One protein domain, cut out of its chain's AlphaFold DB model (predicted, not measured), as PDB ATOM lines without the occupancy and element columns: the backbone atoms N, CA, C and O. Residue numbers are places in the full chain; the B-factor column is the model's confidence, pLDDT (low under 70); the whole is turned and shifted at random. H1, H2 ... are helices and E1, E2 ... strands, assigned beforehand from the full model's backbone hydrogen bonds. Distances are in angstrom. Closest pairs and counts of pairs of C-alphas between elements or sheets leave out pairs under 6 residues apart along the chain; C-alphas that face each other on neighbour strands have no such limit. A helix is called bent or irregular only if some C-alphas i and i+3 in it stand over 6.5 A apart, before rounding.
ATOM      1  N   GLN A  19     -28.182 -39.471 -58.472       48.97
ATOM      2  CA  GLN A  19     -27.020 -38.927 -57.755       48.97
ATOM      3  C   GLN A  19     -26.911 -37.397 -57.847       48.97
ATOM      4  O   GLN A  19     -26.323 -36.776 -56.964       48.97
ATOM      5  N   GLU A  20     -27.496 -36.776 -58.877       50.53
ATOM      6  CA  GLU A  20     -27.502 -35.314 -59.038       50.53
ATOM      7  C   GLU A  20     -28.449 -34.631 -58.045       50.53
ATOM      8  O   GLU A  20     -28.133 -33.550 -57.550       50.53
ATOM      9  N   ALA A  21     -29.561 -35.277 -57.675       51.00
ATOM     10  CA  ALA A  21     -30.488 -34.772 -56.655       51.00
ATOM     11  C   ALA A  21     -29.831 -34.634 -55.267       51.00
ATOM     12  O   ALA A  21     -30.184 -33.771 -54.466       51.00
ATOM     13  N   LEU A  22     -28.796 -35.429 -54.996       54.94
ATOM     14  CA  LEU A  22     -28.030 -35.324 -53.758       54.94
ATOM     15  C   LEU A  22     -27.132 -34.092 -53.729       54.94
ATOM     16  O   LEU A  22     -26.621 -33.736 -52.666       54.94
ATOM     17  N   LEU A  23     -26.922 -33.424 -54.868       57.09
ATOM     18  CA  LEU A  23     -25.987 -32.314 -54.934       57.09
ATOM     19  C   LEU A  23     -26.484 -31.051 -54.216       57.09
ATOM     20  O   LEU A  23     -25.660 -30.304 -53.688       57.09
ATOM     21  N   ASP A  24     -27.799 -30.867 -54.134       68.31
ATOM     22  CA  ASP A  24     -28.471 -29.721 -53.519       68.31
ATOM     23  C   ASP A  24     -29.878 -30.151 -53.109       68.31
ATOM     24  O   ASP A  24     -30.664 -30.361 -53.999       68.31
ATOM     25  N   ALA A  25     -30.229 -30.268 -51.826       68.25
ATOM     26  CA  ALA A  25     -31.540 -30.781 -51.381       68.25
ATOM     27  C   ALA A  25     -32.776 -29.956 -51.822       68.25
ATOM     28  O   ALA A  25     -33.903 -30.255 -51.410       68.25
ATOM     29  N   GLY A  26     -32.572 -28.856 -52.555       75.31
ATOM     30  CA  GLY A  26     -33.594 -27.851 -52.812       75.31
ATOM     31  C   GLY A  26     -33.947 -27.106 -51.530       75.31
ATOM     32  O   GLY A  26     -35.117 -26.868 -51.253       75.31
ATOM     33  N   TRP A  27     -32.948 -26.780 -50.697       78.88
ATOM     34  CA  TRP A  27     -33.143 -26.020 -49.449       78.88
ATOM     35  C   TRP A  27     -33.739 -24.620 -49.690       78.88
ATOM     36  O   TRP A  27     -34.241 -23.992 -48.758       78.88
ATOM     37  N   ASP A  28     -33.668 -24.126 -50.923       77.19
ATOM     38  CA  ASP A  28     -34.292 -22.899 -51.406       77.19
ATOM     39  C   ASP A  28     -35.795 -23.036 -51.710       77.19
ATOM     40  O   ASP A  28     -36.463 -22.012 -51.887       77.19
ATOM     41  N   ASP A  29     -36.352 -24.252 -51.690       79.88
ATOM     42  CA  ASP A  29     -37.790 -24.488 -51.810       79.88
ATOM     43  C   ASP A  29     -38.573 -23.756 -50.699       79.88
ATOM     44  O   ASP A  29     -38.180 -23.697 -49.523       79.88
ATOM     45  N   THR A  30     -39.720 -23.183 -51.074       80.56
ATOM     46  CA  THR A  30     -40.565 -22.371 -50.188       80.56
ATOM     47  C   THR A  30     -41.044 -23.146 -48.959       80.56
ATOM     48  O   THR A  30     -41.183 -22.553 -47.884       80.56
ATOM     49  N   PHE A  31     -41.216 -24.466 -49.074       82.06
ATOM     50  CA  PHE A  31     -41.547 -25.368 -47.976       82.06
ATOM     51  C   PHE A  31     -40.503 -25.310 -46.849       82.06
ATOM     52  O   PHE A  31     -40.858 -25.240 -45.669       82.06
ATOM     53  N   TYR A  32     -39.210 -25.271 -47.187       81.88
ATOM     54  CA  TYR A  32     -38.127 -25.247 -46.199       81.88
ATOM     55  C   TYR A  32     -37.840 -23.845 -45.648       81.88
ATOM     56  O   TYR A  32     -37.211 -23.717 -44.593       81.88
ATOM     57  N   ALA A  33     -38.338 -22.782 -46.287       81.00
ATOM     58  CA  ALA A  33     -38.035 -21.403 -45.905       81.00
ATOM     59  C   ALA A  33     -38.383 -21.089 -44.437       81.00
ATOM     60  O   ALA A  33     -37.612 -20.424 -43.739       81.00
ATOM     61  N   GLN A  34     -39.524 -21.575 -43.931       77.25
ATOM     62  CA  GLN A  34     -39.915 -21.365 -42.530       77.25
ATOM     63  C   GLN A  34     -39.009 -22.136 -41.558       77.25
ATOM     64  O   GLN A  34     -38.616 -21.600 -40.513       77.25
ATOM     65  N   TYR A  35     -38.653 -23.373 -41.911       78.69
ATOM     66  CA  TYR A  35     -37.728 -24.190 -41.130       78.69
ATOM     67  C   TYR A  35     -36.356 -23.510 -41.031       78.69
ATOM     68  O   TYR A  35     -35.846 -23.316 -39.930       78.69
ATOM     69  N   LEU A  36     -35.803 -23.036 -42.148       78.62
ATOM     70  CA  LEU A  36     -34.499 -22.368 -42.180       78.62
ATOM     71  C   LEU A  36     -34.487 -21.041 -41.408       78.62
ATOM     72  O   LEU A  36     -33.546 -20.778 -40.657       78.62
ATOM     73  N   ARG A  37     -35.550 -20.227 -41.505       75.62
ATOM     74  CA  ARG A  37     -35.669 -18.958 -40.755       75.62
ATOM     75  C   ARG A  37     -35.673 -19.157 -39.242       75.62
ATOM     76  O   ARG A  37     -35.075 -18.368 -38.519       75.62
ATOM     77  N   THR A  38     -36.349 -20.197 -38.760       70.94
ATOM     78  CA  THR A  38     -36.432 -20.496 -37.319       70.94
ATOM     79  C   THR A  38     -35.178 -21.188 -36.781       70.94
ATOM     80  O   THR A  38     -34.918 -21.140 -35.580       70.94
ATOM     81  N   ARG A  39     -34.379 -21.813 -37.656       65.31
ATOM     82  CA  ARG A  39     -33.227 -22.656 -37.303       65.31
ATOM     83  C   ARG A  39     -31.856 -22.080 -37.620       65.31
ATOM     84  O   ARG A  39     -30.885 -22.731 -37.242       65.31
ATOM     85  N   ALA A  40     -31.739 -20.884 -38.199       52.59
ATOM     86  CA  ALA A  40     -30.455 -20.216 -38.477       52.59
ATOM     87  C   ALA A  40     -29.509 -20.058 -37.251       52.59
ATOM     88  O   ALA A  40     -28.410 -19.532 -37.385       52.59
ATOM     89  N   ILE A  41     -29.912 -20.525 -36.061       46.06
ATOM     90  CA  ILE A  41     -29.179 -20.462 -34.793       46.06
ATOM     91  C   ILE A  41     -28.905 -21.869 -34.183       46.06
ATOM     92  O   ILE A  41     -28.071 -21.983 -33.289       46.06
ATOM     93  N   ALA A  42     -29.517 -22.969 -34.657       48.22
ATOM     94  CA  ALA A  42     -29.271 -24.317 -34.111       48.22
ATOM     95  C   ALA A  42     -29.523 -25.450 -35.129       48.22
ATOM     96  O   ALA A  42     -30.668 -25.809 -35.409       48.22
ATOM     97  N   SER A  43     -28.461 -26.090 -35.631       55.84
ATOM     98  CA  SER A  43     -28.569 -27.371 -36.340       55.84
ATOM     99  C   SER A  43     -28.974 -28.464 -35.345       55.84
ATOM    100  O   SER A  43     -28.184 -28.840 -34.479       55.84
ATOM    101  N   ARG A  44     -30.219 -28.971 -35.407       66.25
ATOM    102  CA  ARG A  44     -30.601 -30.102 -34.546       66.25
ATOM    103  C   ARG A  44     -30.016 -31.375 -35.126       66.25
ATOM    104  O   ARG A  44     -30.408 -31.810 -36.208       66.25
ATOM    105  N   SER A  45     -29.088 -31.947 -34.377       68.69
ATOM    106  CA  SER A  45     -28.704 -33.337 -34.518       68.69
ATOM    107  C   SER A  45     -29.777 -34.238 -33.907       68.69
ATOM    108  O   SER A  45     -30.453 -33.861 -32.947       68.69
ATOM    109  N   ILE A  46     -29.927 -35.442 -34.455       72.88
ATOM    110  CA  ILE A  46     -30.660 -36.534 -33.804       72.88
ATOM    111  C   ILE A  46     -29.612 -37.555 -33.383       72.88
ATOM    112  O   ILE A  46     -28.786 -37.954 -34.198       72.88
ATOM    113  N   GLY A  47     -29.584 -37.919 -32.099       70.56
ATOM    114  CA  GLY A  47     -28.603 -38.888 -31.601       70.56
ATOM    115  C   GLY A  47     -27.140 -38.459 -31.799       70.56
ATOM    116  O   GLY A  47     -26.267 -39.296 -31.989       70.56
ATOM    117  N   GLY A  48     -26.869 -37.147 -31.825       70.56
ATOM    118  CA  GLY A  48     -25.532 -36.603 -32.095       70.56
ATOM    119  C   GLY A  48     -25.130 -36.582 -33.576       70.56
ATOM    120  O   GLY A  48     -24.091 -36.017 -33.905       70.56
ATOM    121  N   ILE A  49     -25.961 -37.111 -34.477       73.19
ATOM    122  CA  ILE A  49     -25.716 -37.117 -35.922       73.19
ATOM    123  C   ILE A  49     -26.271 -35.844 -36.550       73.19
ATOM    124  O   ILE A  49     -27.426 -35.470 -36.325       73.19
ATOM    125  N   ARG A  50     -25.451 -35.182 -37.366       74.88
ATOM    126  CA  ARG A  50     -25.886 -34.088 -38.235       74.88
ATOM    127  C   ARG A  50     -26.268 -34.649 -39.598       74.88
ATOM    128  O   ARG A  50     -25.492 -35.380 -40.202       74.88
ATOM    129  N   PHE A  51     -27.452 -34.275 -40.066       75.94
ATOM    130  CA  PHE A  51     -27.930 -34.596 -41.406       75.94
ATOM    131  C   PHE A  51     -27.748 -33.360 -42.294       75.94
ATOM    132  O   PHE A  51     -28.044 -32.246 -41.864       75.94
ATOM    133  N   SER A  52     -27.231 -33.549 -43.502       73.25
ATOM    134  CA  SER A  52     -27.089 -32.503 -44.532       73.25
ATOM    135  C   SER A  52     -28.360 -32.322 -45.373       73.25
ATOM    136  O   SER A  52     -28.558 -31.305 -46.034       73.25
ATOM    137  N   LEU A  53     -29.234 -33.332 -45.346       78.38
ATOM    138  CA  LEU A  53     -30.523 -33.350 -46.019       78.38
ATOM    139  C   LEU A  53     -31.651 -33.211 -44.981       78.38
ATOM    140  O   LEU A  53     -31.464 -33.596 -43.817       78.38
ATOM    141  N   PRO A  54     -32.811 -32.646 -45.359       81.69
ATOM    142  CA  PRO A  54     -33.967 -32.562 -44.480       81.69
ATOM    143  C   PRO A  54     -34.461 -33.959 -44.081       81.69
ATOM    144  O   PRO A  54     -34.834 -34.775 -44.927       81.69
ATOM    145  N   VAL A  55     -34.509 -34.208 -42.772       85.00
ATOM    146  CA  VAL A  55     -35.179 -35.375 -42.188       85.00
ATOM    147  C   VAL A  55     -36.628 -34.991 -41.940       85.00
ATOM    148  O   VAL A  55     -36.884 -34.073 -41.155       85.00
ATOM    149  N   LEU A  56     -37.568 -35.676 -42.587       86.62
ATOM    150  CA  LEU A  56     -38.994 -35.446 -42.406       86.62
ATOM    151  C   LEU A  56     -39.544 -36.287 -41.254       86.62
ATOM    152  O   LEU A  56     -39.114 -37.409 -40.996       86.62
ATOM    153  N   GLY A  57     -40.518 -35.726 -40.555       86.81
ATOM    154  CA  GLY A  57     -41.242 -36.404 -39.496       86.81
ATOM    155  C   GLY A  57     -42.430 -35.575 -39.036       86.81
ATOM    156  O   GLY A  57     -42.702 -34.496 -39.561       86.81
ATOM    157  N   PHE A  58     -43.135 -36.074 -38.028       84.25
ATOM    158  CA  PHE A  58     -44.211 -35.315 -37.407       84.25
ATOM    159  C   PHE A  58     -43.682 -34.503 -36.219       84.25
ATOM    160  O   PHE A  58     -42.856 -34.982 -35.438       84.25
ATOM    161  N   GLU A  59     -44.163 -33.271 -36.073       71.12
ATOM    162  CA  GLU A  59     -43.786 -32.367 -34.982       71.12
ATOM    163  C   GLU A  59     -44.093 -32.988 -33.606       71.12
ATOM    164  O   GLU A  59     -45.189 -33.505 -33.398       71.12
ATOM    165  N   ARG A  60     -43.132 -32.942 -32.667       64.69
ATOM    166  CA  ARG A  60     -43.313 -33.368 -31.264       64.69
ATOM    167  C   ARG A  60     -43.855 -32.219 -30.410       64.69
ATOM    168  O   ARG A  60     -43.446 -31.075 -30.591       64.69
ATOM    169  N   GLY A  61     -44.706 -32.547 -29.436       51.72
ATOM    170  CA  GLY A  61     -45.333 -31.597 -28.506       51.72
ATOM    171  C   GLY A  61     -44.391 -30.861 -27.536       51.72
ATOM    172  O   GLY A  61     -44.835 -29.943 -26.858       51.72
ATOM    173  N   ASP A  62     -43.091 -31.170 -27.497       43.81
ATOM    174  CA  ASP A  62     -42.137 -30.598 -26.523       43.81
ATOM    175  C   ASP A  62     -41.625 -29.186 -26.867       43.81
ATOM    176  O   ASP A  62     -40.495 -28.803 -26.548       43.81
ATOM    177  N   SER A  63     -42.436 -28.366 -27.533       39.88
ATOM    178  CA  SER A  63     -42.155 -26.934 -27.588       39.88
ATOM    179  C   SER A  63     -42.718 -26.279 -26.326       39.88
ATOM    180  O   SER A  63     -43.874 -26.485 -25.969       39.88
ATOM    181  N   ALA A  64     -41.915 -25.448 -25.650       34.91
ATOM    182  CA  ALA A  64     -42.266 -24.684 -24.440       34.91
ATOM    183  C   ALA A  64     -43.456 -23.699 -24.604       34.91
ATOM    184  O   ALA A  64     -43.658 -22.799 -23.792       34.91
ATOM    185  N   ARG A  65     -44.243 -23.846 -25.673       34.47
ATOM    186  CA  ARG A  65     -45.478 -23.129 -25.981       34.47
ATOM    187  C   ARG A  65     -46.652 -24.094 -26.155       34.47
ATOM    188  O   ARG A  65     -47.437 -23.920 -27.078       34.47
ATOM    189  N   GLY A  66     -46.737 -25.085 -25.261       32.88
ATOM    190  CA  GLY A  66     -47.946 -25.832 -24.916       32.88
ATOM    191  C   GLY A  66     -48.925 -26.012 -26.063       32.88
ATOM    192  O   GLY A  66     -49.942 -25.329 -26.112       32.88
ATOM    193  N   LEU A  67     -48.620 -26.927 -26.973       34.53
ATOM    194  CA  LEU A  67     -49.604 -27.471 -27.889       34.53
ATOM    195  C   LEU A  67     -49.229 -28.942 -28.096       34.53
ATOM    196  O   LEU A  67     -48.182 -29.282 -28.636       34.53
ATOM    197  N   ASP A  68     -50.108 -29.793 -27.583       50.94
ATOM    198  CA  ASP A  68     -50.163 -31.243 -27.728       50.94
ATOM    199  C   ASP A  68     -50.834 -31.532 -29.083       50.94
ATOM    200  O   ASP A  68     -52.036 -31.283 -29.236       50.94
ATOM    201  N   VAL A  69     -50.066 -31.855 -30.138       51.78
ATOM    202  CA  VAL A  69     -50.586 -31.650 -31.511       51.78
ATOM    203  C   VAL A  69     -50.442 -32.787 -32.489       51.78
ATOM    204  O   VAL A  69     -51.178 -32.742 -33.459       51.78
ATOM    205  N   THR A  70     -49.576 -33.784 -32.333       65.50
ATOM    206  CA  THR A  70     -49.255 -34.642 -33.488       65.50
ATOM    207  C   THR A  70     -50.473 -35.429 -33.979       65.50
ATOM    208  O   THR A  70     -50.975 -35.188 -35.072       65.50
ATOM    209  N   SER A  71     -51.041 -36.281 -33.133       58.66
ATOM    210  CA  SER A  71     -52.269 -37.027 -33.442       58.66
ATOM    211  C   SER A  71     -53.524 -36.160 -33.534       58.66
ATOM    212  O   SER A  71     -54.376 -36.417 -34.368       58.66
ATOM    213  N   ALA A  72     -53.669 -35.130 -32.694       63.25
ATOM    214  CA  ALA A  72     -54.861 -34.288 -32.676       63.25
ATOM    215  C   ALA A  72     -54.921 -33.388 -33.918       63.25
ATOM    216  O   ALA A  72     -55.997 -33.057 -34.409       63.25
ATOM    217  N   ARG A  73     -53.764 -32.978 -34.450       76.44
ATOM    218  CA  ARG A  73     -53.642 -32.303 -35.747       76.44
ATOM    219  C   ARG A  73     -53.904 -33.276 -36.877       76.44
ATOM    220  O   ARG A  73     -54.713 -32.935 -37.731       76.44
ATOM    221  N   LEU A  74     -53.299 -34.463 -36.845       82.88
ATOM    222  CA  LEU A  74     -53.539 -35.498 -37.851       82.88
ATOM    223  C   LEU A  74     -55.019 -35.896 -37.886       82.88
ATOM    224  O   LEU A  74     -55.619 -35.838 -38.943       82.88
ATOM    225  N   GLY A  75     -55.670 -36.102 -36.744       78.06
ATOM    226  CA  GLY A  75     -57.104 -36.388 -36.663       78.06
ATOM    227  C   GLY A  75     -58.030 -35.259 -37.109       78.06
ATOM    228  O   GLY A  75     -59.189 -35.509 -37.424       78.06
ATOM    229  N   ARG A  76     -57.540 -34.015 -37.168       81.94
ATOM    230  CA  ARG A  76     -58.285 -32.881 -37.741       81.94
ATOM    231  C   ARG A  76     -58.019 -32.671 -39.228       81.94
ATOM    232  O   ARG A  76     -58.818 -32.007 -39.879       81.94
ATOM    233  N   ARG A  77     -56.875 -33.133 -39.737       85.69
ATOM    234  CA  ARG A  77     -56.372 -32.767 -41.070       85.69
ATOM    235  C   ARG A  77     -56.311 -33.929 -42.046       85.69
ATOM    236  O   ARG A  77     -56.505 -33.699 -43.231       85.69
ATOM    237  N   ALA A  78     -56.095 -35.141 -41.555       88.06
ATOM    238  CA  ALA A  78     -56.234 -36.374 -42.300       88.06
ATOM    239  C   ALA A  78     -57.631 -36.951 -42.025       88.06
ATOM    240  O   ALA A  78     -57.935 -37.297 -40.876       88.06
ATOM    241  N   PRO A  79     -58.508 -37.029 -43.043       87.94
ATOM    242  CA  PRO A  79     -59.761 -37.759 -42.919       87.94
ATOM    243  C   PRO A  79     -59.514 -39.185 -42.404       87.94
ATOM    244  O   PRO A  79     -58.415 -39.720 -42.521       87.94
ATOM    245  N   LYS A  80     -60.517 -39.783 -41.752       91.25
ATOM    246  CA  LYS A  80     -60.470 -41.176 -41.265       91.25
ATOM    247  C   LYS A  80     -59.261 -41.541 -40.391       91.25
ATOM    248  O   LYS A  80     -58.976 -42.724 -40.227       91.25
ATOM    249  N   TRP A  81     -58.562 -40.562 -39.808       91.88
ATOM    250  CA  TRP A  81     -57.458 -40.837 -38.894       91.88
ATOM    251  C   TRP A  81     -57.915 -41.808 -37.795       91.88
ATOM    252  O   TRP A  81     -58.940 -41.557 -37.147       91.88
ATOM    253  N   PRO A  82     -57.201 -42.923 -37.584       90.88
ATOM    254  CA  PRO A  82     -57.729 -44.008 -36.779       90.88
ATOM    255  C   PRO A  82     -57.796 -43.614 -35.302       90.88
ATOM    256  O   PRO A  82     -56.829 -43.119 -34.725       90.88
ATOM    257  N   ALA A  83     -58.931 -43.888 -34.654       90.69
ATOM    258  CA  ALA A  83     -59.136 -43.567 -33.238       90.69
ATOM    259  C   ALA A  83     -58.195 -44.342 -32.295       90.69
ATOM    260  O   ALA A  83     -57.955 -43.908 -31.170       90.69
ATOM    261  N   CYS A  84     -57.659 -45.480 -32.752       89.00
ATOM    262  CA  CYS A  84     -56.677 -46.278 -32.021       89.00
ATOM    263  C   CYS A  84     -55.258 -45.688 -32.049       89.00
ATOM    264  O   CYS A  84     -54.405 -46.166 -31.302       89.00
ATOM    265  N   ALA A  85     -54.979 -44.688 -32.897       90.38
ATOM    266  CA  ALA A  85     -53.646 -44.108 -32.985       90.38
ATOM    267  C   ALA A  85     -53.295 -43.343 -31.703       90.38
ATOM    268  O   ALA A  85     -54.011 -42.429 -31.284       90.38
ATOM    269  N   SER A  86     -52.153 -43.699 -31.112       87.88
ATOM    270  CA  SER A  86     -51.580 -43.026 -29.948       87.88
ATOM    271  C   SER A  86     -51.432 -41.533 -30.198       87.88
ATOM    272  O   SER A  86     -51.103 -41.095 -31.303       87.88
ATOM    273  N   LYS A  87     -51.623 -40.730 -29.147       81.69
ATOM    274  CA  LYS A  87     -51.440 -39.291 -29.295       81.69
ATOM    275  C   LYS A  87     -49.988 -38.869 -29.459       81.69
ATOM    276  O   LYS A  87     -49.708 -37.899 -30.166       81.69
ATOM    277  N   GLU A  88     -49.121 -39.653 -28.841       82.44
ATOM    278  CA  GLU A  88     -47.683 -39.487 -28.756       82.44
ATOM    279  C   GLU A  88     -47.052 -40.717 -29.417       82.44
ATOM    280  O   GLU A  88     -46.918 -41.766 -28.776       82.44
ATOM    281  N   PRO A  89     -46.747 -40.662 -30.726       85.81
ATOM    282  CA  PRO A  89     -46.120 -41.789 -31.392       85.81
ATOM    283  C   PRO A  89     -44.701 -42.004 -30.869       85.81
ATOM    284  O   PRO A  89     -43.944 -41.051 -30.641       85.81
ATOM    285  N   VAL A  90     -44.290 -43.266 -30.770       86.81
ATOM    286  CA  VAL A  90     -42.884 -43.601 -30.542       86.81
ATOM    287  C   VAL A  90     -42.137 -43.313 -31.836       86.81
ATOM    288  O   VAL A  90     -42.279 -44.029 -32.824       86.81
ATOM    289  N   GLN A  91     -41.360 -42.229 -31.844       83.94
ATOM    290  CA  GLN A  91     -40.566 -41.860 -33.013       83.94
ATOM    291  C   GLN A  91     -39.121 -42.313 -32.873       83.94
ATOM    292  O   GLN A  91     -38.467 -42.055 -31.855       83.94
ATOM    293  N   THR A  92     -38.597 -42.911 -33.935       84.94
ATOM    294  CA  THR A  92     -37.211 -43.353 -34.006       84.94
ATOM    295  C   THR A  92     -36.611 -43.007 -35.353       84.94
ATOM    296  O   THR A  92     -37.237 -43.278 -36.367       84.94
ATOM    297  N   VAL A  93     -35.395 -42.463 -35.366       84.12
ATOM    298  CA  VAL A  93     -34.655 -42.188 -36.605       84.12
ATOM    299  C   VAL A  93     -33.374 -42.999 -36.597       84.12
ATOM    300  O   VAL A  93     -32.632 -42.936 -35.623       84.12
ATOM    301  N   VAL A  94     -33.135 -43.780 -37.642       83.25
ATOM    302  CA  VAL A  94     -31.892 -44.525 -37.865       83.25
ATOM    303  C   VAL A  94     -31.089 -43.798 -38.949       83.25
ATOM    304  O   VAL A  94     -31.706 -43.376 -39.924       83.25
ATOM    305  N   PRO A  95     -29.758 -43.646 -38.814       77.06
ATOM    306  CA  PRO A  95     -28.931 -44.056 -37.672       77.06
ATOM    307  C   PRO A  95     -29.220 -43.238 -36.399       77.06
ATOM    308  O   PRO A  95     -29.573 -42.062 -36.471       77.06
ATOM    309  N   ARG A  96     -29.091 -43.872 -35.222       75.94
ATOM    310  CA  ARG A  96     -29.328 -43.257 -33.894       75.94
ATOM    311  C   ARG A  96     -28.046 -42.804 -33.196       75.94
ATOM    312  O   ARG A  96     -28.130 -42.109 -32.188       75.94
ATOM    313  N   SER A  97     -26.882 -43.218 -33.689       74.44
ATOM    314  CA  SER A  97     -25.568 -42.817 -33.184       74.44
ATOM    315  C   SER A  97     -24.545 -42.735 -34.322       74.44
ATOM    316  O   SER A  97     -24.723 -43.407 -35.342       74.44
ATOM    317  N   PRO A  98     -23.459 -41.953 -34.166       70.38
ATOM    318  CA  PRO A  98     -22.396 -41.881 -35.167       70.38
ATOM    319  C   PRO A  98     -21.851 -43.257 -35.564       70.38
ATOM    320  O   PRO A  98     -21.691 -43.505 -36.751       70.38
ATOM    321  N   ASP A  99     -21.673 -44.174 -34.607       74.56
ATOM    322  CA  ASP A  99     -21.172 -45.534 -34.863       74.56
ATOM    323  C   ASP A  99     -22.094 -46.352 -35.781       74.56
ATOM    324  O   ASP A  99     -21.614 -47.130 -36.596       74.56
ATOM    325  N   GLN A 100     -23.417 -46.150 -35.700       71.44
ATOM    326  CA  GLN A 100     -24.381 -46.783 -36.614       71.44
ATOM    327  C   GLN A 100     -24.356 -46.178 -38.022       71.44
ATOM    328  O   GLN A 100     -24.842 -46.803 -38.957       71.44
ATOM    329  N   ALA A 101     -23.831 -44.960 -38.164       65.69
ATOM    330  CA  ALA A 101     -23.656 -44.302 -39.453       65.69
ATOM    331  C   ALA A 101     -22.311 -44.659 -40.118       65.69
ATOM    332  O   ALA A 101     -22.104 -44.335 -41.291       65.69
ATOM    333  N   VAL A 102     -21.385 -45.298 -39.389       61.09
ATOM    334  CA  VAL A 102     -20.091 -45.746 -39.923       61.09
ATOM    335  C   VAL A 102     -20.320 -46.915 -40.880       61.09
ATOM    336  O   VAL A 102     -20.887 -47.936 -40.507       61.09
ATOM    337  N   GLY A 103     -19.856 -46.776 -42.123       56.66
ATOM    338  CA  GLY A 103     -19.979 -47.813 -43.154       56.66
ATOM    339  C   GLY A 103     -21.276 -47.766 -43.967       56.66
ATOM    340  O   GLY A 103     -21.368 -48.469 -44.968       56.66
ATOM    341  N   SER A 104     -22.245 -46.914 -43.609       57.78
ATOM    342  CA  SER A 104     -23.316 -46.544 -44.540       57.78
ATOM    343  C   SER A 104     -22.705 -45.744 -45.689       57.78
ATOM    344  O   SER A 104     -21.963 -44.784 -45.445       57.78
ATOM    345  N   GLU A 105     -22.996 -46.133 -46.928       50.62
ATOM    346  CA  GLU A 105     -22.541 -45.408 -48.113       50.62
ATOM    347  C   GLU A 105     -22.966 -43.918 -48.060       50.62
ATOM    348  O   GLU A 105     -23.828 -43.459 -47.292       50.62
ATOM    349  N   LEU A 106     -22.292 -43.097 -48.856       49.09
ATOM    350  CA  LEU A 106     -22.776 -41.753 -49.144       49.09
ATOM    351  C   LEU A 106     -23.981 -41.919 -50.067       49.09
ATOM    352  O   LEU A 106     -23.883 -42.635 -51.057       49.09
ATOM    353  N   GLY A 107     -25.114 -41.314 -49.739       48.22
ATOM    354  CA  GLY A 107     -26.369 -41.597 -50.426       48.22
ATOM    355  C   GLY A 107     -27.236 -42.685 -49.760       48.22
ATOM    356  O   GLY A 107     -28.141 -43.214 -50.399       48.22
ATOM    357  N   THR A 108     -26.936 -43.123 -48.520       54.41
ATOM    358  CA  THR A 108     -27.748 -44.152 -47.822       54.41
ATOM    359  C   THR A 108     -28.646 -43.626 -46.711       54.41
ATOM    360  O   THR A 108     -28.356 -42.638 -46.039       54.41
ATOM    361  N   TRP A 109     -29.740 -44.360 -46.527       68.56
ATOM    362  CA  TRP A 109     -31.034 -43.893 -46.072       68.56
ATOM    363  C   TRP A 109     -31.055 -43.575 -44.577       68.56
ATOM    364  O   TRP A 109     -30.516 -44.330 -43.763       68.56
ATOM    365  N   TYR A 110     -31.725 -42.486 -44.203       78.50
ATOM    366  CA  TYR A 110     -32.303 -42.437 -42.869       78.50
ATOM    367  C   TYR A 110     -33.663 -43.125 -42.908       78.50
ATOM    368  O   TYR A 110     -34.403 -43.009 -43.883       78.50
ATOM    369  N   VAL A 111     -34.001 -43.806 -41.820       85.56
ATOM    370  CA  VAL A 111     -35.339 -44.366 -41.618       85.56
ATOM    371  C   VAL A 111     -35.929 -43.691 -40.397       85.56
ATOM    372  O   VAL A 111     -35.454 -43.897 -39.279       85.56
ATOM    373  N   ALA A 112     -36.937 -42.853 -40.607       87.12
ATOM    374  CA  ALA A 112     -37.714 -42.220 -39.558       87.12
ATOM    375  C   ALA A 112     -39.052 -42.950 -39.407       87.12
ATOM    376  O   ALA A 112     -39.948 -42.840 -40.235       87.12
ATOM    377  N   THR A 113     -39.198 -43.692 -38.318       89.62
ATOM    378  CA  THR A 113     -40.437 -44.392 -37.973       89.62
ATOM    379  C   THR A 113     -41.220 -43.581 -36.953       89.62
ATOM    380  O   THR A 113     -40.648 -43.122 -35.968       89.62
ATOM    381  N   SER A 114     -42.526 -43.437 -37.163       90.50
ATOM    382  CA  SER A 114     -43.497 -42.974 -36.167       90.50
ATOM    383  C   SER A 114     -44.499 -44.092 -35.897       90.50
ATOM    384  O   SER A 114     -45.316 -44.414 -36.760       90.50
ATOM    385  N   ASP A 115     -44.413 -44.695 -34.715       90.50
ATOM    386  CA  ASP A 115     -45.278 -45.795 -34.284       90.50
ATOM    387  C   ASP A 115     -46.414 -45.258 -33.401       90.50
ATOM    388  O   ASP A 115     -46.190 -44.818 -32.272       90.50
ATOM    389  N   PHE A 116     -47.633 -45.267 -33.937       90.69
ATOM    390  CA  PHE A 116     -48.858 -44.844 -33.260       90.69
ATOM    391  C   PHE A 116     -49.589 -46.025 -32.590       90.69
ATOM    392  O   PHE A 116     -50.746 -45.881 -32.199       90.69
ATOM    393  N   GLY A 117     -48.960 -47.195 -32.458       90.94
ATOM    394  CA  GLY A 117     -49.577 -48.412 -31.935       90.94
ATOM    395  C   GLY A 117     -50.259 -49.203 -33.047       90.94
ATOM    396  O   GLY A 117     -49.674 -50.140 -33.573       90.94
ATOM    397  N   CYS A 118     -51.466 -48.796 -33.450       89.00
ATOM    398  CA  CYS A 118     -52.229 -49.488 -34.503       89.00
ATOM    399  C   CYS A 118     -51.874 -49.060 -35.941       89.00
ATOM    400  O   CYS A 118     -52.436 -49.571 -36.911       89.00
ATOM    401  N   LEU A 119     -50.980 -48.079 -36.071       90.75
ATOM    402  CA  LEU A 119     -50.527 -47.492 -37.327       90.75
ATOM    403  C   LEU A 119     -49.037 -47.177 -37.198       90.75
ATOM    404  O   LEU A 119     -48.624 -46.537 -36.231       90.75
ATOM    405  N   LYS A 120     -48.236 -47.563 -38.186       91.75
ATOM    406  CA  LYS A 120     -46.816 -47.213 -38.262       91.75
ATOM    407  C   LYS A 120     -46.538 -46.518 -39.575       91.75
ATOM    408  O   LYS A 120     -46.897 -47.019 -40.634       91.75
ATOM    409  N   VAL A 121     -45.881 -45.371 -39.489       91.56
ATOM    410  CA  VAL A 121     -45.432 -44.610 -40.653       91.56
ATOM    411  C   VAL A 121     -43.918 -44.695 -40.691       91.56
ATOM    412  O   VAL A 121     -43.256 -44.281 -39.738       91.56
ATOM    413  N   VAL A 122     -43.377 -45.249 -41.765       90.25
ATOM    414  CA  VAL A 122     -41.940 -45.352 -42.010       90.25
ATOM    415  C   VAL A 122     -41.608 -44.396 -43.139       90.25
ATOM    416  O   VAL A 122     -42.162 -44.513 -44.224       90.25
ATOM    417  N   ILE A 123     -40.750 -43.423 -42.861       89.94
ATOM    418  CA  ILE A 123     -40.284 -42.437 -43.828       89.94
ATOM    419  C   ILE A 123     -38.832 -42.746 -44.099       89.94
ATOM    420  O   ILE A 123     -38.017 -42.801 -43.176       89.94
ATOM    421  N   GLU A 124     -38.518 -42.895 -45.364       85.00
ATOM    422  CA  GLU A 124     -37.182 -43.178 -45.807       85.00
ATOM    423  C   GLU A 124     -36.727 -42.085 -46.772       85.00
ATOM    424  O   GLU A 124     -37.472 -41.642 -47.654       85.00
ATOM    425  N   GLY A 125     -35.518 -41.580 -46.546       75.31
ATOM    426  CA  GLY A 125     -34.947 -40.484 -47.319       75.31
ATOM    427  C   GLY A 125     -33.434 -40.581 -47.398       75.31
ATOM    428  O   GLY A 125     -32.800 -41.278 -46.609       75.31
ATOM    429  N   ASP A 126     -32.858 -39.869 -48.357       65.69
ATOM    430  CA  ASP A 126     -31.440 -39.969 -48.690       65.69
ATOM    431  C   ASP A 126     -30.547 -39.128 -47.736       65.69
ATOM    432  O   ASP A 126     -31.009 -38.167 -47.113       65.69
ATOM    433  N   ARG A 127     -29.259 -39.475 -47.602       56.25
ATOM    434  CA  ARG A 127     -28.218 -38.759 -46.841       56.25
ATOM    435  C   ARG A 127     -27.032 -38.457 -47.754       56.25
ATOM    436  O   ARG A 127     -26.344 -39.380 -48.176       56.25
ATOM    437  N   ARG A 128     -26.644 -37.188 -47.918       52.84
ATOM    438  CA  ARG A 128     -25.309 -36.856 -48.451       52.84
ATOM    439  C   ARG A 128     -24.311 -36.581 -47.327       52.84
ATOM    440  O   ARG A 128     -24.624 -35.904 -46.359       52.84
ATOM    441  N   ASP A 129     -23.076 -37.025 -47.471       47.47
ATOM    442  CA  ASP A 129     -21.952 -36.405 -46.769       47.47
ATOM    443  C   ASP A 129     -20.804 -36.259 -47.755       47.47
ATOM    444  O   ASP A 129     -20.202 -37.236 -48.170       47.47
ATOM    445  N   THR A 130     -20.508 -35.033 -48.158       41.34
ATOM    446  CA  THR A 130     -19.181 -34.706 -48.667       41.34
ATOM    447  C   THR A 130     -18.927 -33.278 -48.237       41.34
ATOM    448  O   THR A 130     -19.566 -32.379 -48.779       41.34
ATOM    449  N   GLY A 131     -18.047 -33.083 -47.249       42.06
ATOM    450  CA  GLY A 131     -17.669 -31.815 -46.603       42.06
ATOM    451  C   GLY A 131     -17.076 -30.717 -47.499       42.06
ATOM    452  O   GLY A 131     -16.148 -30.022 -47.106       42.06
ATOM    453  N   ASN A 132     -17.595 -30.566 -48.705       47.44
ATOM    454  CA  ASN A 132     -17.492 -29.440 -49.607       47.44
ATOM    455  C   ASN A 132     -18.526 -29.706 -50.697       47.44
ATOM    456  O   ASN A 132     -18.391 -30.732 -51.367       47.44
ATOM    457  N   GLN A 133     -19.487 -28.802 -50.921       44.41
ATOM    458  CA  GLN A 133     -19.841 -28.431 -52.291       44.41
ATOM    459  C   GLN A 133     -20.807 -27.257 -52.442       44.41
ATOM    460  O   GLN A 133     -21.576 -26.890 -51.559       44.41
ATOM    461  N   SER A 134     -20.635 -26.672 -53.622       41.53
ATOM    462  CA  SER A 134     -21.150 -25.428 -54.159       41.53
ATOM    463  C   SER A 134     -22.553 -25.558 -54.756       41.53
ATOM    464  O   SER A 134     -22.997 -26.640 -55.123       41.53
ATOM    465  N   ARG A 135     -23.196 -24.393 -54.882       44.66
ATOM    466  CA  ARG A 135     -24.580 -24.138 -55.305       44.66
ATOM    467  C   ARG A 135     -24.887 -24.438 -56.776       44.66
ATOM    468  O   ARG A 135     -24.100 -24.064 -57.644       44.66
ATOM    469  N   GLY A 136     -26.143 -24.828 -57.012       46.59
ATOM    470  CA  GLY A 136     -26.994 -24.190 -58.018       46.59
ATOM    471  C   GLY A 136     -27.525 -25.105 -59.115       46.59
ATOM    472  O   GLY A 136     -26.890 -25.248 -60.155       46.59
ATOM    473  N   ALA A 137     -28.757 -25.586 -58.948       43.94
ATOM    474  CA  ALA A 137     -29.649 -25.895 -60.060       43.94
ATOM    475  C   ALA A 137     -31.073 -25.463 -59.686       43.94
ATOM    476  O   ALA A 137     -31.550 -25.748 -58.593       43.94
ATOM    477  N   PHE A 138     -31.726 -24.732 -60.588       47.66
ATOM    478  CA  PHE A 138     -33.092 -24.248 -60.409       47.66
ATOM    479  C   PHE A 138     -34.030 -25.453 -60.288       47.66
ATOM    480  O   PHE A 138     -34.179 -26.213 -61.247       47.66
ATOM    481  N   THR A 139     -34.628 -25.647 -59.117       51.47
ATOM    482  CA  THR A 139     -35.543 -26.759 -58.857       51.47
ATOM    483  C   THR A 139     -36.987 -26.262 -58.959       51.47
ATOM    484  O   THR A 139     -37.325 -25.223 -58.388       51.47
ATOM    485  N   PRO A 140     -37.846 -26.917 -59.763       48.94
ATOM    486  CA  PRO A 140     -39.262 -26.571 -59.816       48.94
ATOM    487  C   PRO A 140     -39.915 -26.785 -58.443       48.94
ATOM    488  O   PRO A 140     -39.488 -27.649 -57.682       48.94
ATOM    489  N   GLU A 141     -40.947 -25.992 -58.144       54.34
ATOM    490  CA  GLU A 141     -41.680 -26.036 -56.873       54.34
ATOM    491  C   GLU A 141     -42.155 -27.464 -56.562       54.34
ATOM    492  O   GLU A 141     -42.852 -28.104 -57.356       54.34
ATOM    493  N   SER A 142     -41.729 -27.975 -55.411       65.50
ATOM    494  CA  SER A 142     -41.918 -29.365 -55.017       65.50
ATOM    495  C   SER A 142     -43.238 -29.600 -54.274       65.50
ATOM    496  O   SER A 142     -43.772 -28.721 -53.594       65.50
ATOM    497  N   GLY A 143     -43.770 -30.822 -54.336       74.25
ATOM    498  CA  GLY A 143     -44.946 -31.195 -53.543       74.25
ATOM    499  C   GLY A 143     -45.856 -32.268 -54.105       74.25
ATOM    500  O   GLY A 143     -46.982 -32.396 -53.621       74.25
ATOM    501  N   SER A 144     -45.408 -33.021 -55.108       84.44
ATOM    502  CA  SER A 144     -46.154 -34.174 -55.599       84.44
ATOM    503  C   SER A 144     -46.194 -35.278 -54.548       84.44
ATOM    504  O   SER A 144     -45.179 -35.597 -53.921       84.44
ATOM    505  N   ILE A 145     -47.377 -35.859 -54.380       88.50
ATOM    506  CA  ILE A 145     -47.618 -37.058 -53.584       88.50
ATOM    507  C   ILE A 145     -48.241 -38.073 -54.535       88.50
ATOM    508  O   ILE A 145     -49.238 -37.761 -55.185       88.50
ATOM    509  N   THR A 146     -47.656 -39.261 -54.612       87.50
ATOM    510  CA  THR A 146     -48.189 -40.390 -55.377       87.50
ATOM    511  C   THR A 146     -48.381 -41.550 -54.421       87.50
ATOM    512  O   THR A 146     -47.444 -41.902 -53.708       87.50
ATOM    513  N   VAL A 147     -49.583 -42.123 -54.383       88.75
ATOM    514  CA  VAL A 147     -49.887 -43.305 -53.571       88.75
ATOM    515  C   VAL A 147     -49.950 -44.520 -54.485       88.75
ATOM    516  O   VAL A 147     -50.865 -44.644 -55.297       88.75
ATOM    517  N   ASP A 148     -48.989 -45.421 -54.326       85.94
ATOM    518  CA  ASP A 148     -48.914 -46.684 -55.044       85.94
ATOM    519  C   ASP A 148     -49.340 -47.836 -54.128       85.94
ATOM    520  O   ASP A 148     -49.022 -47.894 -52.937       85.94
ATOM    521  N   ARG A 149     -50.085 -48.784 -54.698       82.75
ATOM    522  CA  ARG A 149     -50.519 -50.012 -54.026       82.75
ATOM    523  C   ARG A 149     -49.979 -51.199 -54.810       82.75
ATOM    524  O   ARG A 149     -50.701 -51.706 -55.668       82.75
ATOM    525  N   PRO A 150     -48.712 -51.588 -54.588       72.88
ATOM    526  CA  PRO A 150     -48.125 -52.691 -55.328       72.88
ATOM    527  C   PRO A 150     -48.911 -53.961 -55.017       72.88
ATOM    528  O   PRO A 150     -48.958 -54.400 -53.874       72.88
ATOM    529  N   ASP A 151     -49.565 -54.522 -56.026       69.06
ATOM    530  CA  ASP A 151     -50.202 -55.821 -55.889       69.06
ATOM    531  C   ASP A 151     -49.108 -56.890 -55.916       69.06
ATOM    532  O   ASP A 151     -48.570 -57.210 -56.975       69.06
ATOM    533  N   GLU A 152     -48.752 -57.418 -54.742       64.25
ATOM    534  CA  GLU A 152     -47.741 -58.477 -54.622       64.25
ATOM    535  C   GLU A 152     -48.112 -59.735 -55.425       64.25
ATOM    536  O   GLU A 152     -47.235 -60.542 -55.732       64.25
ATOM    537  N   ASN A 153     -49.388 -59.891 -55.796       63.88
ATOM    538  CA  ASN A 153     -49.917 -61.073 -56.464       63.88
ATOM    539  C   ASN A 153     -50.428 -60.801 -57.890       63.88
ATOM    540  O   ASN A 153     -50.990 -61.713 -58.488       63.88
ATOM    541  N   ASP A 154     -50.246 -59.595 -58.445       67.88
ATOM    542  CA  ASP A 154     -50.678 -59.227 -59.811       67.88
ATOM    543  C   ASP A 154     -52.145 -59.619 -60.121       67.88
ATOM    544  O   ASP A 154     -52.479 -60.176 -61.168       67.88
ATOM    545  N   GLY A 155     -53.046 -59.399 -59.162       64.25
ATOM    546  CA  GLY A 155     -54.466 -59.720 -59.266       64.25
ATOM    547  C   GLY A 155     -54.807 -61.202 -59.089       64.25
ATOM    548  O   GLY A 155     -55.973 -61.577 -59.248       64.25
ATOM    549  N   ALA A 156     -53.836 -62.056 -58.757       65.50
ATOM    550  CA  ALA A 156     -54.088 -63.464 -58.495       65.50
ATOM    551  C   ALA A 156     -54.863 -63.645 -57.174       65.50
ATOM    552  O   ALA A 156     -54.502 -63.066 -56.146       65.50
ATOM    553  N   PRO A 157     -55.937 -64.455 -57.167       64.75
ATOM    554  CA  PRO A 157     -56.725 -64.681 -55.966       64.75
ATOM    555  C   PRO A 157     -55.906 -65.448 -54.922       64.75
ATOM    556  O   PRO A 157     -55.218 -66.414 -55.247       64.75
ATOM    557  N   LEU A 158     -56.016 -65.043 -53.657       65.94
ATOM    558  CA  LEU A 158     -55.446 -65.768 -52.519       65.94
ATOM    559  C   LEU A 158     -56.503 -66.673 -51.867       65.94
ATOM    560  O   LEU A 158     -57.678 -66.334 -51.860       65.94
ATOM    561  N   ASP A 159     -56.133 -67.819 -51.307       68.12
ATOM    562  CA  ASP A 159     -57.018 -68.613 -50.449       68.12
ATOM    563  C   ASP A 159     -57.176 -67.973 -49.050       68.12
ATOM    564  O   ASP A 159     -56.663 -66.884 -48.770       68.12
ATOM    565  N   GLN A 160     -57.936 -68.620 -48.160       62.47
ATOM    566  CA  GLN A 160     -58.158 -68.116 -46.796       62.47
ATOM    567  C   GLN A 160     -56.877 -68.137 -45.946       62.47
ATOM    568  O   GLN A 160     -56.787 -67.444 -44.933       62.47
ATOM    569  N   GLU A 161     -55.876 -68.898 -46.381       66.81
ATOM    570  CA  GLU A 161     -54.562 -69.049 -45.778       66.81
ATOM    571  C   GLU A 161     -53.516 -68.086 -46.378       66.81
ATOM    572  O   GLU A 161     -52.360 -68.096 -45.943       66.81
ATOM    573  N   GLY A 162     -53.901 -67.235 -47.339       62.16
ATOM    574  CA  GLY A 162     -53.032 -66.236 -47.967       62.16
ATOM    575  C   GLY A 162     -52.081 -66.797 -49.027       62.16
ATOM    576  O   GLY A 162     -51.039 -66.199 -49.286       62.16
ATOM    577  N   ARG A 163     -52.391 -67.949 -49.627       69.31
ATOM    578  CA  ARG A 163     -51.620 -68.569 -50.717       69.31
ATOM    579  C   ARG A 163     -52.324 -68.363 -52.049       69.31
ATOM    580  O   ARG A 163     -53.543 -68.302 -52.096       69.31
ATOM    581  N   LEU A 164     -51.566 -68.307 -53.142       68.38
ATOM    582  CA  LEU A 164     -52.130 -68.218 -54.494       68.38
ATOM    583  C   LEU A 164     -53.093 -69.391 -54.748       68.38
ATOM    584  O   LEU A 164     -52.689 -70.554 -54.718       68.38
ATOM    585  N   SER A 165     -54.362 -69.077 -54.992       65.81
ATOM    586  CA  SER A 165     -55.429 -70.048 -55.218       65.81
ATOM    587  C   SER A 165     -55.632 -70.271 -56.714       65.81
ATOM    588  O   SER A 165     -55.855 -69.331 -57.472       65.81
ATOM    589  N   ALA A 166     -55.584 -71.529 -57.151       61.56
ATOM    590  CA  ALA A 166     -55.867 -71.899 -58.539       61.56
ATOM    591  C   ALA A 166     -57.379 -71.977 -58.849       61.56
ATOM    592  O   ALA A 166     -57.762 -71.931 -60.015       61.56
ATOM    593  N   ASP A 167     -58.232 -72.056 -57.818       59.19
ATOM    594  CA  ASP A 167     -59.630 -72.504 -57.945       59.19
ATOM    595  C   ASP A 167     -60.685 -71.391 -57.765       59.19
ATOM    596  O   ASP A 167     -61.879 -71.665 -57.653       59.19
ATOM    597  N   GLY A 168     -60.283 -70.116 -57.773       49.81
ATOM    598  CA  GLY A 168     -61.205 -68.980 -57.949       49.81
ATOM    599  C   GLY A 168     -62.252 -68.766 -56.843       49.81
ATOM    600  O   GLY A 168     -63.191 -67.993 -57.036       49.81
ATOM    601  N   ALA A 169     -62.121 -69.415 -55.684       49.72
ATOM    602  CA  ALA A 169     -62.949 -69.097 -54.525       49.72
ATOM    603  C   ALA A 169     -62.532 -67.732 -53.958       49.72
ATOM    604  O   ALA A 169     -61.341 -67.482 -53.806       49.72
ATOM    605  N   PHE A 170     -63.518 -66.866 -53.680       50.44
ATOM    606  CA  PHE A 170     -63.364 -65.469 -53.251       50.44
ATOM    607  C   PHE A 170     -62.284 -65.287 -52.182       50.44
ATOM    608  O   PHE A 170     -62.527 -65.423 -50.982       50.44
ATOM    609  N   GLY A 171     -61.090 -64.969 -52.665       48.69
ATOM    610  CA  GLY A 171     -59.937 -64.662 -51.859       48.69
ATOM    611  C   GLY A 171     -60.050 -63.298 -51.231       48.69
ATOM    612  O   GLY A 171     -60.546 -62.356 -51.853       48.69
ATOM    613  N   LEU A 172     -59.568 -63.181 -49.999       48.97
ATOM    614  CA  LEU A 172     -59.316 -61.885 -49.394       48.97
ATOM    615  C   LEU A 172     -58.389 -61.110 -50.334       48.97
ATOM    616  O   LEU A 172     -57.243 -61.502 -50.541       48.97
ATOM    617  N   VAL A 173     -58.881 -60.009 -50.905       52.53
ATOM    618  CA  VAL A 173     -58.004 -59.038 -51.559       52.53
ATOM    619  C   VAL A 173     -57.185 -58.419 -50.434       52.53
ATOM    620  O   VAL A 173     -57.680 -57.546 -49.713       52.53
ATOM    621  N   GLN A 174     -55.963 -58.915 -50.223       52.66
ATOM    622  CA  GLN A 174     -54.993 -58.199 -49.405       52.66
ATOM    623  C   GLN A 174     -54.868 -56.811 -50.019       52.66
ATOM    624  O   GLN A 174     -54.468 -56.663 -51.169       52.66
ATOM    625  N   LYS A 175     -55.270 -55.784 -49.271       55.91
ATOM    626  CA  LYS A 175     -54.905 -54.425 -49.649       55.91
ATOM    627  C   LYS A 175     -53.430 -54.287 -49.282       55.91
ATOM    628  O   LYS A 175     -53.133 -54.363 -48.088       55.91
ATOM    629  N   PRO A 176     -52.529 -54.157 -50.266       63.03
ATOM    630  CA  PRO A 176     -51.109 -54.057 -49.984       63.03
ATOM    631  C   PRO A 176     -50.836 -52.814 -49.139       63.03
ATOM    632  O   PRO A 176     -51.612 -51.849 -49.149       63.03
ATOM    633  N   PHE A 177     -49.729 -52.847 -48.403       73.56
ATOM    634  CA  PHE A 177     -49.235 -51.678 -47.689       73.56
ATOM    635  C   PHE A 177     -49.035 -50.536 -48.696       73.56
ATOM    636  O   PHE A 177     -48.304 -50.726 -49.671       73.56
ATOM    637  N   PRO A 178     -49.697 -49.377 -48.525       84.88
ATOM    638  CA  PRO A 178     -49.520 -48.275 -49.454       84.88
ATOM    639  C   PRO A 178     -48.073 -47.778 -49.377       84.88
ATOM    640  O   PRO A 178     -47.554 -47.489 -48.292       84.88
ATOM    641  N   LEU A 179     -47.449 -47.680 -50.547       85.75
ATOM    642  CA  LEU A 179     -46.150 -47.066 -50.759       85.75
ATOM    643  C   LEU A 179     -46.391 -45.667 -51.316       85.75
ATOM    644  O   LEU A 179     -46.963 -45.508 -52.388       85.75
ATOM    645  N   ILE A 180     -45.990 -44.639 -50.579       89.06
ATOM    646  CA  ILE A 180     -46.264 -43.252 -50.941       89.06
ATOM    647  C   ILE A 180     -44.951 -42.571 -51.308       89.06
ATOM    648  O   ILE A 180     -44.053 -42.441 -50.478       89.06
ATOM    649  N   SER A 181     -44.856 -42.094 -52.544       85.69
ATOM    650  CA  SER A 181     -43.746 -41.259 -52.997       85.69
ATOM    651  C   SER A 181     -44.077 -39.792 -52.744       85.69
ATOM    652  O   SER A 181     -45.123 -39.304 -53.178       85.69
ATOM    653  N   TYR A 182     -43.193 -39.072 -52.057       87.12
ATOM    654  CA  TYR A 182     -43.385 -37.662 -51.717       87.12
ATOM    655  C   TYR A 182     -42.177 -36.827 -52.114       87.12
ATOM    656  O   TYR A 182     -41.091 -37.006 -51.568       87.12
ATOM    657  N   THR A 183     -42.358 -35.887 -53.038       83.94
ATOM    658  CA  THR A 183     -41.261 -35.043 -53.524       83.94
ATOM    659  C   THR A 183     -41.279 -33.673 -52.850       83.94
ATOM    660  O   THR A 183     -42.275 -32.950 -52.937       83.94
ATOM    661  N   ARG A 184     -40.172 -33.307 -52.190       82.75
ATOM    662  CA  ARG A 184     -39.938 -31.996 -51.559       82.75
ATOM    663  C   ARG A 184     -38.525 -31.483 -51.840       82.75
ATOM    664  O   ARG A 184     -37.551 -32.200 -51.640       82.75
ATOM    665  N   GLY A 185     -38.402 -30.228 -52.257       78.38
ATOM    666  CA  GLY A 185     -37.245 -29.734 -52.997       78.38
ATOM    667  C   GLY A 185     -36.993 -30.623 -54.212       78.38
ATOM    668  O   GLY A 185     -37.903 -30.928 -54.983       78.38
ATOM    669  N   ASN A 186     -35.773 -31.126 -54.330       74.81
ATOM    670  CA  ASN A 186     -35.429 -32.146 -55.317       74.81
ATOM    671  C   ASN A 186     -35.290 -33.556 -54.730       74.81
ATOM    672  O   ASN A 186     -34.794 -34.456 -55.406       74.81
ATOM    673  N   LEU A 187     -35.702 -33.746 -53.477       77.56
ATOM    674  CA  LEU A 187     -35.656 -35.036 -52.814       77.56
ATOM    675  C   LEU A 187     -36.995 -35.744 -52.971       77.56
ATOM    676  O   LEU A 187     -38.054 -35.151 -52.765       77.56
ATOM    677  N   THR A 188     -36.937 -37.035 -53.279       80.56
ATOM    678  CA  THR A 188     -38.095 -37.926 -53.200       80.56
ATOM    679  C   THR A 188     -37.944 -38.804 -51.970       80.56
ATOM    680  O   THR A 188     -36.956 -39.519 -51.822       80.56
ATOM    681  N   TYR A 189     -38.934 -38.732 -51.090       83.44
ATOM    682  CA  TYR A 189     -39.063 -39.566 -49.907       83.44
ATOM    683  C   TYR A 189     -39.979 -40.744 -50.218       83.44
ATOM    684  O   TYR A 189     -41.005 -40.578 -50.882       83.44
ATOM    685  N   SER A 190     -39.615 -41.915 -49.704       86.56
ATOM    686  CA  SER A 190     -40.467 -43.101 -49.706       86.56
ATOM    687  C   SER A 190     -41.160 -43.201 -48.352       86.56
ATOM    688  O   SER A 190     -40.507 -43.123 -47.312       86.56
ATOM    689  N   ILE A 191     -42.482 -43.320 -48.342       90.31
ATOM    690  CA  ILE A 191     -43.272 -43.398 -47.117       90.31
ATOM    691  C   ILE A 191     -44.105 -44.670 -47.165       90.31
ATOM    692  O   ILE A 191     -45.018 -44.799 -47.977       90.31
ATOM    693  N   THR A 192     -43.831 -45.586 -46.248       91.25
ATOM    694  CA  THR A 192     -44.583 -46.830 -46.091       91.25
ATOM    695  C   THR A 192     -45.500 -46.710 -44.883       91.25
ATOM    696  O   THR A 192     -45.064 -46.316 -43.795       91.25
ATOM    697  N   VAL A 193     -46.774 -47.067 -45.051       91.00
ATOM    698  CA  VAL A 193     -47.755 -47.049 -43.958       91.00
ATOM    699  C   VAL A 193     -48.226 -48.466 -43.657       91.00
ATOM    700  O   VAL A 193     -48.858 -49.115 -44.485       91.00
ATOM    701  N   ALA A 194     -47.939 -48.942 -42.448       89.88
ATOM    702  CA  ALA A 194     -48.409 -50.229 -41.953       89.88
ATOM    703  C   ALA A 194     -49.590 -50.036 -40.999       89.88
ATOM    704  O   ALA A 194     -49.460 -49.366 -39.972       89.88
ATOM    705  N   CYS A 195     -50.734 -50.634 -41.330       88.19
ATOM    706  CA  CYS A 195     -51.948 -50.588 -40.520       88.19
ATOM    707  C   CYS A 195     -52.253 -51.945 -39.892       88.19
ATOM    708  O   CYS A 195     -52.198 -52.976 -40.559       88.19
ATOM    709  N   GLU A 196     -52.681 -51.928 -38.633       87.62
ATOM    710  CA  GLU A 196     -53.438 -53.033 -38.053       87.62
ATOM    711  C   GLU A 196     -54.908 -52.992 -38.507       87.62
ATOM    712  O   GLU A 196     -55.379 -51.998 -39.065       87.62
ATOM    713  N   MET A 197     -55.668 -54.053 -38.199       81.75
ATOM    714  CA  MET A 197     -57.096 -54.175 -38.535       81.75
ATOM    715  C   MET A 197     -57.917 -52.929 -38.156       81.75
ATOM    716  O   MET A 197     -58.766 -52.487 -38.926       81.75
ATOM    717  N   ALA A 198     -57.635 -52.332 -36.994       85.44
ATOM    718  CA  ALA A 198     -58.344 -51.157 -36.485       85.44
ATOM    719  C   ALA A 198     -58.058 -49.853 -37.262       85.44
ATOM    720  O   ALA A 198     -58.792 -48.879 -37.097       85.44
ATOM    721  N   ALA A 199     -57.020 -49.823 -38.104       89.62
ATOM    722  CA  ALA A 199     -56.627 -48.675 -38.923       89.62
ATOM    723  C   ALA A 199     -56.823 -48.910 -40.435       89.62
ATOM    724  O   ALA A 199     -56.466 -48.055 -41.244       89.62
ATOM    725  N   LEU A 200     -57.413 -50.039 -40.845       87.56
ATOM    726  CA  LEU A 200     -57.545 -50.395 -42.264       87.56
ATOM    727  C   LEU A 200     -58.349 -49.388 -43.088       87.56
ATOM    728  O   LEU A 200     -58.032 -49.183 -44.257       87.56
ATOM    729  N   GLU A 201     -59.373 -48.758 -42.507       89.81
ATOM    730  CA  GLU A 201     -60.173 -47.760 -43.229       89.81
ATOM    731  C   GLU A 201     -59.323 -46.553 -43.648       89.81
ATOM    732  O   GLU A 201     -59.489 -46.040 -44.752       89.81
ATOM    733  N   PHE A 202     -58.373 -46.158 -42.798       91.75
ATOM    734  CA  PHE A 202     -57.409 -45.104 -43.085       91.75
ATOM    735  C   PHE A 202     -56.430 -45.522 -44.192       91.75
ATOM    736  O   PHE A 202     -56.295 -44.818 -45.186       91.75
ATOM    737  N   CYS A 203     -55.797 -46.697 -44.076       90.06
ATOM    738  CA  CYS A 203     -54.858 -47.190 -45.099       90.06
ATOM    739  C   CYS A 203     -55.512 -47.451 -46.469       90.06
ATOM    740  O   CYS A 203     -54.845 -47.466 -47.507       90.06
ATOM    741  N   ALA A 204     -56.824 -47.671 -46.495       89.25
ATOM    742  CA  ALA A 204     -57.585 -47.850 -47.721       89.25
ATOM    743  C   ALA A 204     -57.987 -46.531 -48.406       89.25
ATOM    744  O   ALA A 204     -58.568 -46.595 -49.489       89.25
ATOM    745  N   ASP A 205     -57.729 -45.371 -47.796       91.50
ATOM    746  CA  ASP A 205     -58.222 -44.072 -48.251       91.50
ATOM    747  C   ASP A 205     -57.069 -43.157 -48.696       91.50
ATOM    748  O   ASP A 205     -56.388 -42.543 -47.874       91.50
ATOM    749  N   ASP A 206     -56.856 -43.048 -50.012       93.06
ATOM    750  CA  ASP A 206     -55.783 -42.213 -50.584       93.06
ATOM    751  C   ASP A 206     -55.846 -40.748 -50.146       93.06
ATOM    752  O   ASP A 206     -54.815 -40.227 -49.718       93.06
ATOM    753  N   PRO A 207     -57.017 -40.076 -50.142       94.25
ATOM    754  CA  PRO A 207     -57.099 -38.702 -49.653       94.25
ATOM    755  C   PRO A 207     -56.619 -38.546 -48.203       94.25
ATOM    756  O   PRO A 207     -55.985 -37.544 -47.865       94.25
ATOM    757  N   SER A 208     -56.892 -39.531 -47.343       93.44
ATOM    758  CA  SER A 208     -56.430 -39.555 -45.952       93.44
ATOM    759  C   SER A 208     -54.919 -39.732 -45.839       93.44
ATOM    760  O   SER A 208     -54.271 -39.021 -45.064       93.44
ATOM    761  N   LEU A 209     -54.349 -40.633 -46.642       93.88
ATOM    762  CA  LEU A 209     -52.907 -40.862 -46.719       93.88
ATOM    763  C   LEU A 209     -52.168 -39.626 -47.244       93.88
ATOM    764  O   LEU A 209     -51.211 -39.170 -46.618       93.88
ATOM    765  N   GLU A 210     -52.645 -39.023 -48.333       93.81
ATOM    766  CA  GLU A 210     -52.085 -37.781 -48.869       93.81
ATOM    767  C   GLU A 210     -52.141 -36.646 -47.844       93.81
ATOM    768  O   GLU A 210     -51.162 -35.924 -47.649       93.81
ATOM    769  N   ALA A 211     -53.280 -36.484 -47.165       92.88
ATOM    770  CA  ALA A 211     -53.448 -35.459 -46.148       92.88
ATOM    771  C   ALA A 211     -52.495 -35.663 -44.961       92.88
ATOM    772  O   ALA A 211     -51.919 -34.691 -44.476       92.88
ATOM    773  N   MET A 212     -52.261 -36.908 -44.536       93.56
ATOM    774  CA  MET A 212     -51.246 -37.232 -43.529       93.56
ATOM    775  C   MET A 212     -49.837 -36.854 -44.007       93.56
ATOM    776  O   MET A 212     -49.090 -36.225 -43.258       93.56
ATOM    777  N   VAL A 213     -49.468 -37.196 -45.244       92.50
ATOM    778  CA  VAL A 213     -48.138 -36.885 -45.802       92.50
ATOM    779  C   VAL A 213     -47.890 -35.377 -45.888       92.50
ATOM    780  O   VAL A 213     -46.785 -34.916 -45.598       92.50
ATOM    781  N   ARG A 214     -48.918 -34.571 -46.184       90.94
ATOM    782  CA  ARG A 214     -48.818 -33.097 -46.178       90.94
ATOM    783  C   ARG A 214     -48.506 -32.507 -44.801       90.94
ATOM    784  O   ARG A 214     -48.044 -31.371 -44.728       90.94
ATOM    785  N   GLU A 215     -48.738 -33.255 -43.726       89.38
ATOM    786  CA  GLU A 215     -48.422 -32.831 -42.359       89.38
ATOM    787  C   GLU A 215     -46.991 -33.176 -41.927       89.38
ATOM    788  O   GLU A 215     -46.584 -32.802 -40.823       89.38
ATOM    789  N   LEU A 216     -46.211 -33.849 -42.780       88.38
ATOM    790  CA  LEU A 216     -44.785 -34.059 -42.547       88.38
ATOM    791  C   LEU A 216     -44.019 -32.743 -42.630       88.38
ATOM    792  O   LEU A 216     -44.207 -31.942 -43.547       88.38
ATOM    793  N   LEU A 217     -43.116 -32.548 -41.674       86.62
ATOM    794  CA  LEU A 217     -42.292 -31.355 -41.539       86.62
ATOM    795  C   LEU A 217     -40.817 -31.739 -41.376       86.62
ATOM    796  O   LEU A 217     -40.515 -32.823 -40.874       86.62
ATOM    797  N   PRO A 218     -39.878 -30.847 -41.731       84.62
ATOM    798  CA  PRO A 218     -38.470 -31.054 -41.420       84.62
ATOM    799  C   PRO A 218     -38.251 -31.022 -39.900       84.62
ATOM    800  O   PRO A 218     -38.521 -30.019 -39.232       84.62
ATOM    801  N   VAL A 219     -37.743 -32.118 -39.335       82.31
ATOM    802  CA  VAL A 219     -37.461 -32.260 -37.895       82.31
ATOM    803  C   VAL A 219     -35.963 -32.186 -37.582       82.31
ATOM    804  O   VAL A 219     -35.573 -31.724 -36.502       82.31
ATOM    805  N   ALA A 220     -35.116 -32.542 -38.546       80.56
ATOM    806  CA  ALA A 220     -33.666 -32.386 -38.505       80.56
ATOM    807  C   ALA A 220     -33.111 -32.120 -39.913       80.56
ATOM    808  O   ALA A 220     -33.862 -32.064 -40.884       80.56
ATOM    809  N   GLY A 221     -31.800 -31.916 -40.003       79.06
ATOM    810  CA  GLY A 221     -31.135 -31.535 -41.247       79.06
ATOM    811  C   GLY A 221     -30.769 -30.054 -41.293       79.06
ATOM    812  O   GLY A 221     -31.469 -29.216 -40.710       79.06
TER     813      GLY A 221
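This is residues 19 to 221 of the 223 residues of an uncharacterized protein of Rhizobium meliloti (UniProt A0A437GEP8). A twisted wall of six strands, E2 E3 E4 E7 E6 E5, has one face partly covered by H5 and the short strand pair E1 and E8, with H4 by E4 and E7, H2 beyond H5, and H1 beyond E8. The long link between E5 and E6, residues 149 to 178, reaches away as an arm that makes much of the length, while residues 62 to 67 stick out as a free loop. The printed part has 203 residues, with named elements in the order H1 E1 H2 E2 H3 E3 E4 E5 E6 E7 H4 H5 E8; both sheets are antiparallel. The class is mixed, with under half of the residues in named elements. The whole is compact, radius of gyration of the C-alphas 18.9 A, yet only just elongated, spanning 62 by 41 by 36 A.

Start at the sheet: E2 (90 to 94), E3 (110 to 115), E4 (119 to 125), E7 (187 to 195), E6 (179 to 184), E5 (145 to 148). Look for N 92 and O 113, 2.9 A, N 112 and O 123, 2.8 A, N 122 and O 192, 2.8 A, N 182 and O 189, 2.9 A, and N 181 and O 146, 2.8 A, within hydrogen-bond range. E5 E6 E7 form a meander, each strand the antiparallel neighbour of the one before; with E4, neighbour of E7, they form a Greek key. H4 (197 to 203) and H5 (206 to 214) make two layers with the sheet, helices on one face. H5 is over E6 at a height over the sheet of 8.7 A. H4 and H5 only just touch, only at the corner, at Phe 202 and Ser 208, C-alphas 6.3 A apart. H2 (70 to 77) only just touches H5, with 3 pairs of C-alphas within 8 A, closest Leu 74 and Met 212, 6.4 A. E1 (55 to 57) pairs with E8 (217 to 220), N 57 and O 217 at 2.9 A; C-alphas Gly 57 and Ala 112 of E3 are 6.8 A apart. The closest C-alphas of H1 (30 to 39) and E8 are Tyr 35 and Pro 218, 6.9 A. H3 (98 to 101) is not on the sheet. Every O i to N i+4 pair is within hydrogen-bond range in H2 and H5; H1 has 4 of 6, H4 1 of 3 but 3 of 4 O i to N i+3 pairs, and H3 is too short.

Find C-alpha 30 at (-40.565, -22.371, -50.188), where H1 begins its 14.8 A. E7, from C-alpha 187 at (-35.656, -35.036, -52.814), runs 25.7 A; E4 runs 19.8 A. E8 ends at C-alpha 220, (-33.666, -32.386, -38.505). H1 is only just irregular, C-alphas 31 and 34 being 7.0 A apart, and H4 is irregular, C-alphas 198 and 201 being 7.8 A apart.

The farthest C-alphas, Ile 41 and Asp 167, are 64.6 A apart. The printed part has no cut. Long links join H1 to E1, E1 to H2, H2 to E2, E4 to E5 and E5 to E6. The mean pLDDT of the printed part is 72.8; look for values under 70 at, among others, residues 60 to 72, 126 to 142 and 151 to 176.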